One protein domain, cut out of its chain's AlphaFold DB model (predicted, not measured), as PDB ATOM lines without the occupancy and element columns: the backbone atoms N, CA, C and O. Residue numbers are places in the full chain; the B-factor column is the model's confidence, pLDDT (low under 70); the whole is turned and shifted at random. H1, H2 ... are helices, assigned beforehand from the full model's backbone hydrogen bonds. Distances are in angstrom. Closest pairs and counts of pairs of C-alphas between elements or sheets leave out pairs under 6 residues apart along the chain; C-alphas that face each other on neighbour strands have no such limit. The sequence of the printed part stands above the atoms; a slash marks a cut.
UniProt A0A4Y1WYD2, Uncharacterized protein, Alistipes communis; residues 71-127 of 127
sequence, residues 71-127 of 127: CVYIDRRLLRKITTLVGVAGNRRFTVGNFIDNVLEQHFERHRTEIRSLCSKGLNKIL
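Overview. This is residues 71 to 127 of the 127 residues of an uncharacterized protein of Alistipes communis (UniProt A0A4Y1WYD2). Three helices are strung one after another in an open zigzag, with H2 as the long bridge between H1 at one end and H3 at the other. The first turn of H2 packs on the middle of H1 at nearly a right angle, and at its far end H2 makes a second sharp corner with H3, while the bridge between them has nothing packed on residues 101 to 106. The printed part has 57 residues with three named helices, H1, H2 and H3 in chain order, and no named strand; its class is all helix. It is only just loose, close to extended, with a radius of gyration of the C-alphas of 14.9 A, and its outline is a rod spanning 42 by 20 by 16 A.

Along the chain. The printed part begins at Cys 71, with C-alpha at (12.914, -8.393, 45.845). H1 holds residues 76 to 88, 18.5 A from first to last C-alpha, and begins at C-alpha 76 at (4.859, -4.102, 35.028). H2 holds residues 96 to 110, 21.2 A long, and is the longest helix by residues. H3 holds residues 112 to 120, 11.9 A long, and ends at C-alpha 120 at (36.250, -14.038, 32.679).

Arrangement. H1 and H2 touch, with 6 pairs of C-alphas within 8 A. H2 touches H1 with residues 96 to 99 alone, and the closest C-alphas of the two helices are those of Ile 82 and Val 96, 6.2 A apart. Their lines are about perpendicular, at 78 degrees. H2 and H3 are close but not clearly touching: their closest C-alphas, those of Phe 108 and Ile 115, are 7.7 A apart. Their lines are also about perpendicular, at 80 degrees. H1 and H3 are apart. In the backbones of H1, H2 and H3, every O i to N i+4 pair is within hydrogen-bond range.

Size, cuts and confidence. The two C-alphas farthest apart are those of Gly 90 and Lys 121, at 43.5 A, while the first and last printed C-alphas, of Cys 71 and Leu 127, are 20.9 A apart. The printed part has no cut, and Leu 127 is the chain's last residue. The link from H1 to H2, with 7 residues, is short, and the link from H2 to H3, with 1 residue, is tight. Three stretches stand free: residues 73 to 78, of which 76 to 78 belong to H1; residues 88 to 93; and residues 101 to 106, which belong to H2. The mean pLDDT of the printed part is 85.8, and residues 120 to 127 are under 70, where the model's confidence is low.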
ATOM      1  N   CYS A  71      13.834  -9.097  46.737       88.88
ATOM      2  CA  CYS A  71      12.914  -8.393  45.845       88.88
ATOM      3  C   CYS A  71      13.689  -7.768  44.681       88.88
ATOM      4  O   CYS A  71      14.633  -7.012  44.900       88.88
ATOM      5  N   VAL A  72      13.256  -8.043  43.451       90.62
ATOM      6  CA  VAL A  72      13.808  -7.443  42.230       90.62
ATOM      7  C   VAL A  72      12.760  -6.574  41.545       90.62
ATOM      8  O   VAL A  72      11.570  -6.896  41.541       90.62
ATOM      9  N   TYR A  73      13.196  -5.468  40.945       94.44
ATOM     10  CA  TYR A  73      12.323  -4.645  40.116       94.44
ATOM     11  C   TYR A  73      12.152  -5.293  38.745       94.44
ATOM     12  O   TYR A  73      13.129  -5.597  38.064       94.44
ATOM     13  N   ILE A  74      10.902  -5.477  38.332       93.75
ATOM     14  CA  ILE A  74      10.551  -6.012  37.018       93.75
ATOM     15  C   ILE A  74       9.515  -5.126  36.345       93.75
ATOM     16  O   ILE A  74       8.665  -4.517  36.999       93.75
ATOM     17  N   ASP A  75       9.576  -5.075  35.017       97.00
ATOM     18  CA  ASP A  75       8.611  -4.336  34.214       97.00
ATOM     19  C   ASP A  75       7.180  -4.810  34.520       97.00
ATOM     20  O   ASP A  75       6.872  -6.009  34.530       97.00
ATOM     21  N   ARG A  76       6.272  -3.851  34.729       96.56
ATOM     22  CA  ARG A  76       4.859  -4.102  35.028       96.56
ATOM     23  C   ARG A  76       4.180  -4.985  33.979       96.56
ATOM     24  O   ARG A  76       3.306  -5.785  34.314       96.56
ATOM     25  N   ARG A  77       4.549  -4.848  32.704       96.75
ATOM     26  CA  ARG A  77       4.041  -5.668  31.600       96.75
ATOM     27  C   ARG A  77       4.440  -7.131  31.769       96.75
ATOM     28  O   ARG A  77       3.613  -8.003  31.513       96.75
ATOM     29  N   LEU A  78       5.670  -7.401  32.205       95.56
ATOM     30  CA  LEU A  78       6.137  -8.763  32.472       95.56
ATOM     31  C   LEU A  78       5.450  -9.338  33.709       95.56
ATOM     32  O   LEU A  78       4.894 -10.431  33.629       95.56
ATOM     33  N   LEU A  79       5.385  -8.570  34.801       94.75
ATOM     34  CA  LEU A  79       4.699  -8.988  36.026       94.75
ATOM     35  C   LEU A  79       3.248  -9.412  35.751       94.75
ATOM     36  O   LEU A  79       2.803 -10.449  36.239       94.75
ATOM     37  N   ARG A  80       2.520  -8.655  34.918       96.12
ATOM     38  CA  ARG A  80       1.150  -9.000  34.500       96.12
ATOM     39  C   ARG A  80       1.079 -10.345  33.782       96.12
ATOM     40  O   ARG A  80       0.262 -11.173  34.161       96.12
ATOM     41  N   LYS A  81       1.952 -10.583  32.795       95.19
ATOM     42  CA  LYS A  81       1.989 -11.856  32.050       95.19
ATOM     43  C   LYS A  81       2.255 -13.043  32.973       95.19
ATOM     44  O   LYS A  81       1.566 -14.054  32.881       95.19
ATOM     45  N   ILE A  82       3.219 -12.902  33.882       93.88
ATOM     46  CA  ILE A  82       3.579 -13.961  34.831       93.88
ATOM     47  C   ILE A  82       2.423 -14.220  35.800       93.88
ATOM     48  O   ILE A  82       2.081 -15.369  36.052       93.88
ATOM     49  N   THR A  83       1.781 -13.165  36.301       93.69
ATOM     50  CA  THR A  83       0.633 -13.296  37.209       93.69
ATOM     51  C   THR A  83      -0.519 -14.047  36.541       93.69
ATOM     52  O   THR A  83      -1.098 -14.941  37.153       93.69
ATOM     53  N   THR A  84      -0.819 -13.746  35.273       94.19
ATOM     54  CA  THR A  84      -1.816 -14.496  34.495       94.19
ATOM     55  C   THR A  84      -1.426 -15.969  34.359       94.19
ATOM     56  O   THR A  84      -2.259 -16.838  34.597       94.19
ATOM     57  N   LEU A  85      -0.162 -16.261  34.033       91.75
ATOM     58  CA  LEU A  85       0.336 -17.633  33.898       91.75
ATOM     59  C   LEU A  85       0.197 -18.424  35.209       91.75
ATOM     60  O   LEU A  85      -0.331 -19.531  35.209       91.75
ATOM     61  N   VAL A  86       0.626 -17.834  36.328       91.12
ATOM     62  CA  VAL A  86       0.525 -18.428  37.670       91.12
ATOM     63  C   VAL A  86      -0.936 -18.698  38.040       91.12
ATOM     64  O   VAL A  86      -1.240 -19.754  38.588       91.12
ATOM     65  N   GLY A  87      -1.846 -17.779  37.702       89.31
ATOM     66  CA  GLY A  87      -3.280 -17.948  37.942       89.31
ATOM     67  C   GLY A  87      -3.891 -19.108  37.150       89.31
ATOM     68  O   GLY A  87      -4.661 -19.888  37.705       89.31
ATOM     69  N   VAL A  88      -3.519 -19.256  35.874       88.31
ATOM     70  CA  VAL A  88      -4.024 -20.332  35.000       88.31
ATOM     71  C   VAL A  88      -3.419 -21.692  35.350       88.31
ATOM     72  O   VAL A  88      -4.101 -22.706  35.239       88.31
ATOM     73  N   ALA A  89      -2.170 -21.733  35.823       83.75
ATOM     74  CA  ALA A  89      -1.484 -22.974  36.181       83.75
ATOM     75  C   ALA A  89      -2.170 -23.763  37.319       83.75
ATOM     76  O   ALA A  89      -1.817 -24.917  37.552       83.75
ATOM     77  N   GLY A  90      -3.125 -23.168  38.050       71.31
ATOM     78  CA  GLY A  90      -3.992 -23.863  39.014       71.31
ATOM     79  C   GLY A  90      -3.280 -24.425  40.253       71.31
ATOM     80  O   GLY A  90      -3.916 -25.006  41.133       71.31
ATOM     81  N   ASN A  91      -1.964 -24.242  40.358       75.19
ATOM     82  CA  ASN A  91      -1.162 -24.757  41.453       75.19
ATOM     83  C   ASN A  91      -1.145 -23.748  42.608       75.19
ATOM     84  O   ASN A  91      -0.450 -22.737  42.557       75.19
ATOM     85  N   ARG A  92      -1.892 -24.046  43.679       72.88
ATOM     86  CA  ARG A  92      -2.085 -23.149  44.838       72.88
ATOM     87  C   ARG A  92      -0.796 -22.701  45.533       72.88
ATOM     88  O   ARG A  92      -0.833 -21.736  46.287       72.88
ATOM     89  N   ARG A  93       0.318 -23.409  45.333       83.62
ATOM     90  CA  ARG A  93       1.614 -23.080  45.949       83.62
ATOM     91  C   ARG A  93       2.604 -22.426  44.988       83.62
ATOM     92  O   ARG A  93       3.674 -22.024  45.426       83.62
ATOM     93  N   PHE A  94       2.269 -22.321  43.705       90.56
ATOM     94  CA  PHE A  94       3.132 -21.699  42.710       90.56
ATOM     95  C   PHE A  94       2.936 -20.180  42.716       90.56
ATOM     96  O   PHE A  94       1.810 -19.690  42.700       90.56
ATOM     97  N   THR A  95       4.033 -19.423  42.759       91.31
ATOM     98  CA  THR A  95       4.006 -17.954  42.831       91.31
ATOM     99  C   THR A  95       4.803 -17.321  41.697       91.31
ATOM    100  O   THR A  95       5.626 -17.970  41.054       91.31
ATOM    101  N   VAL A  96       4.611 -16.014  41.495       92.56
ATOM    102  CA  VAL A  96       5.430 -15.207  40.572       92.56
ATOM    103  C   VAL A  96       6.923 -15.377  40.863       92.56
ATOM    104  O   VAL A  96       7.704 -15.533  39.931       92.56
ATOM    105  N   GLY A  97       7.306 -15.404  42.145       91.88
ATOM    106  CA  GLY A  97       8.693 -15.633  42.554       91.88
ATOM    107  C   GLY A  97       9.218 -16.982  42.072       91.88
ATOM    108  O   GLY A  97      10.261 -17.025  41.438       91.88
ATOM    109  N   ASN A  98       8.442 -18.059  42.245       92.69
ATOM    110  CA  ASN A  98       8.843 -19.385  41.760       92.69
ATOM    111  C   ASN A  98       9.056 -19.409  40.243       92.69
ATOM    112  O   ASN A  98      10.000 -20.031  39.771       92.69
ATOM    113  N   PHE A  99       8.189 -18.739  39.476       94.31
ATOM    114  CA  PHE A  99       8.364 -18.664  38.027       94.31
ATOM    115  C   PHE A  99       9.673 -17.964  37.655       94.31
ATOM    116  O   PHE A  99      10.405 -18.448  36.796       94.31
ATOM    117  N   ILE A 100       9.967 -16.835  38.305       93.94
ATOM    118  CA  ILE A 100      11.196 -16.073  38.064       93.94
ATOM    119  C   ILE A 100      12.419 -16.924  38.413       93.94
ATOM    120  O   ILE A 100      13.317 -17.033  37.580       93.94
ATOM    121  N   ASP A 101      12.419 -17.575  39.578       93.12
ATOM    122  CA  ASP A 101      13.508 -18.447  40.025       93.12
ATOM    123  C   ASP A 101      13.772 -19.558  38.995       93.12
ATOM    124  O   ASP A 101      14.897 -19.703  38.520       93.12
ATOM    125  N   ASN A 102      12.726 -20.265  38.548       94.06
ATOM    126  CA  ASN A 102      12.857 -21.350  37.570       94.06
ATOM    127  C   ASN A 102      13.378 -20.861  36.208       94.06
ATOM    128  O   ASN A 102      14.180 -21.535  35.561       94.06
ATOM    129  N   VAL A 103      12.909 -19.697  35.737       95.06
ATOM    130  CA  VAL A 103      13.370 -19.115  34.468       95.06
ATOM    131  C   VAL A 103      14.840 -18.727  34.560       95.06
ATOM    132  O   VAL A 103      15.603 -19.020  33.637       95.06
ATOM    133  N   LEU A 104      15.240 -18.087  35.659       94.06
ATOM    134  CA  LEU A 104      16.621 -17.672  35.878       94.06
ATOM    135  C   LEU A 104      17.540 -18.880  36.033       94.06
ATOM    136  O   LEU A 104      18.560 -18.940  35.355       94.06
ATOM    137  N   GLU A 105      17.164 -19.872  36.837       93.12
ATOM    138  CA  GLU A 105      17.937 -21.102  37.015       93.12
ATOM    139  C   GLU A 105      18.137 -21.829  35.680       93.12
ATOM    140  O   GLU A 105      19.265 -22.138  35.296       93.12
ATOM    141  N   GLN A 106      17.065 -22.005  34.903       94.62
ATOM    142  CA  GLN A 106      17.145 -22.617  33.579       94.62
ATOM    143  C   GLN A 106      17.994 -21.796  32.598       94.62
ATOM    144  O   GLN A 106      18.666 -22.378  31.738       94.62
ATOM    145  N   HIS A 107      17.943 -20.466  32.687       95.19
ATOM    146  CA  HIS A 107      18.750 -19.574  31.862       95.19
ATOM    147  C   HIS A 107      20.235 -19.700  32.216       95.19
ATOM    148  O   HIS A 107      21.053 -19.912  31.321       95.19
ATOM    149  N   PHE A 108      20.576 -19.655  33.507       93.44
ATOM    150  CA  PHE A 108      21.943 -19.853  33.976       93.44
ATOM    151  C   PHE A 108      22.469 -21.230  33.583       93.44
ATOM    152  O   PHE A 108      23.556 -21.302  33.027       93.44
ATOM    153  N   GLU A 109      21.691 -22.298  33.782       92.62
ATOM    154  CA  GLU A 109      22.022 -23.669  33.372       92.62
ATOM    155  C   GLU A 109      22.363 -23.758  31.880       92.62
ATOM    156  O   GLU A 109      23.393 -24.316  31.504       92.62
ATOM    157  N   ARG A 110      21.515 -23.174  31.023       94.06
ATOM    158  CA  ARG A 110      21.663 -23.260  29.566       94.06
ATOM    159  C   ARG A 110      22.815 -22.414  29.028       94.06
ATOM    160  O   ARG A 110      23.411 -22.810  28.035       94.06
ATOM    161  N   HIS A 111      23.114 -21.280  29.657       92.50
ATOM    162  CA  HIS A 111      24.080 -20.299  29.149       92.50
ATOM    163  C   HIS A 111      25.335 -20.170  30.025       92.50
ATOM    164  O   HIS A 111      26.017 -19.142  30.002       92.50
ATOM    165  N   ARG A 112      25.664 -21.198  30.824       89.38
ATOM    166  CA  ARG A 112      26.815 -21.161  31.748       89.38
ATOM    167  C   ARG A 112      28.121 -20.785  31.064       89.38
ATOM    168  O   ARG A 112      28.921 -20.057  31.645       89.38
ATOM    169  N   THR A 113      28.373 -21.318  29.874       88.25
ATOM    170  CA  THR A 113      29.621 -21.115  29.129       88.25
ATOM    171  C   THR A 113      29.777 -19.680  28.644       88.25
ATOM    172  O   THR A 113      30.838 -19.079  28.806       88.25
ATOM    173  N   GLU A 114      28.706 -19.107  28.115       89.88
ATOM    174  CA  GLU A 114      28.628 -17.751  27.589       89.88
ATOM    175  C   GLU A 114      28.747 -16.741  28.727       89.88
ATOM    176  O   GLU A 114      29.561 -15.818  28.658       89.88
ATOM    177  N   ILE A 115      28.009 -16.972  29.816       88.81
ATOM    178  CA  ILE A 115      28.071 -16.150  31.026       88.81
ATOM    179  C   ILE A 115      29.479 -16.201  31.621       88.81
ATOM    180  O   ILE A 115      30.065 -15.155  31.893       88.81
ATOM    181  N   ARG A 116      30.079 -17.392  31.742       84.94
ATOM    182  CA  ARG A 116      31.456 -17.540  32.233       84.94
ATOM    183  C   ARG A 116      32.453 -16.811  31.337       84.94
ATOM    184  O   ARG A 116      33.320 -16.126  31.861       84.94
ATOM    185  N   SER A 117      32.317 -16.896  30.013       85.38
ATOM    186  CA  SER A 117      33.193 -16.183  29.073       85.38
ATOM    187  C   SER A 117      33.105 -14.661  29.233       85.38
ATOM    188  O   SER A 117      34.130 -13.980  29.184       85.38
ATOM    189  N   LEU A 118      31.904 -14.121  29.469       82.19
ATOM    190  CA  LEU A 118      31.697 -12.697  29.747       82.19
ATOM    191  C   LEU A 118      32.289 -12.290  31.104       82.19
ATOM    192  O   LEU A 118      32.981 -11.278  31.189       82.19
ATOM    193  N   CYS A 119      32.088 -13.098  32.147       73.62
ATOM    194  CA  CYS A 119      32.657 -12.855  33.473       73.62
ATOM    195  C   CYS A 119      34.189 -12.954  33.475       73.62
ATOM    196  O   CYS A 119      34.855 -12.119  34.075       73.62
ATOM    197  N   SER A 120      34.790 -13.908  32.761       67.38
ATOM    198  CA  SER A 120      36.250 -14.038  32.679       67.38
ATOM    199  C   SER A 120      36.921 -12.868  31.950       67.38
ATOM    200  O   SER A 120      38.095 -12.601  32.189       67.38
ATOM    201  N   LYS A 121      36.185 -12.137  31.102       66.06
ATOM    202  CA  LYS A 121      36.683 -10.945  30.396       66.06
ATOM    203  C   LYS A 121      36.641  -9.656  31.237       66.06
ATOM    204  O   LYS A 121      37.080  -8.625  30.740       66.06
ATOM    205  N   GLY A 122      36.184  -9.689  32.497       58.84
ATOM    206  CA  GLY A 122      36.251  -8.494  33.356       58.84
ATOM    207  C   GLY A 122      35.736  -8.575  34.798       58.84
ATOM    208  O   GLY A 122      35.887  -7.605  35.530       58.84
ATOM    209  N   LEU A 123      35.146  -9.681  35.253       58.72
ATOM    210  CA  LEU A 123      34.527  -9.816  36.578       58.72
ATOM    211  C   LEU A 123      34.654 -11.256  37.114       58.72
ATOM    212  O   LEU A 123      33.680 -12.006  37.201       58.72
ATOM    213  N   ASN A 124      35.863 -11.643  37.529       52.50
ATOM    214  CA  ASN A 124      36.060 -12.824  38.373       52.50
ATOM    215  C   ASN A 124      35.482 -12.548  39.773       52.50
ATOM    216  O   ASN A 124      36.233 -12.099  40.637       52.50
ATOM    217  N   LYS A 125      34.166 -12.742  39.984       54.78
ATOM    218  CA  LYS A 125      33.554 -12.826  41.336       54.78
ATOM    219  C   LYS A 125      32.092 -13.317  41.440       54.78
ATOM    220  O   LYS A 125      31.519 -13.173  42.512       54.78
ATOM    221  N   ILE A 126      31.465 -13.864  40.390       55.44
ATOM    222  CA  ILE A 126      30.012 -14.189  40.413       55.44
ATOM    223  C   ILE A 126      29.708 -15.704  40.344       55.44
ATOM    224  O   ILE A 126      28.556 -16.102  40.481       55.44
ATOM    225  N   LEU A 127      30.721 -16.561  40.181       49.41
ATOM    226  CA  LEU A 127      30.559 -18.023  40.181       49.41
ATOM    227  C   LEU A 127      31.352 -18.658  41.317       49.41
ATOM    228  O   LEU A 127      32.556 -18.327  41.415       49.41
TER     229      LEU A 127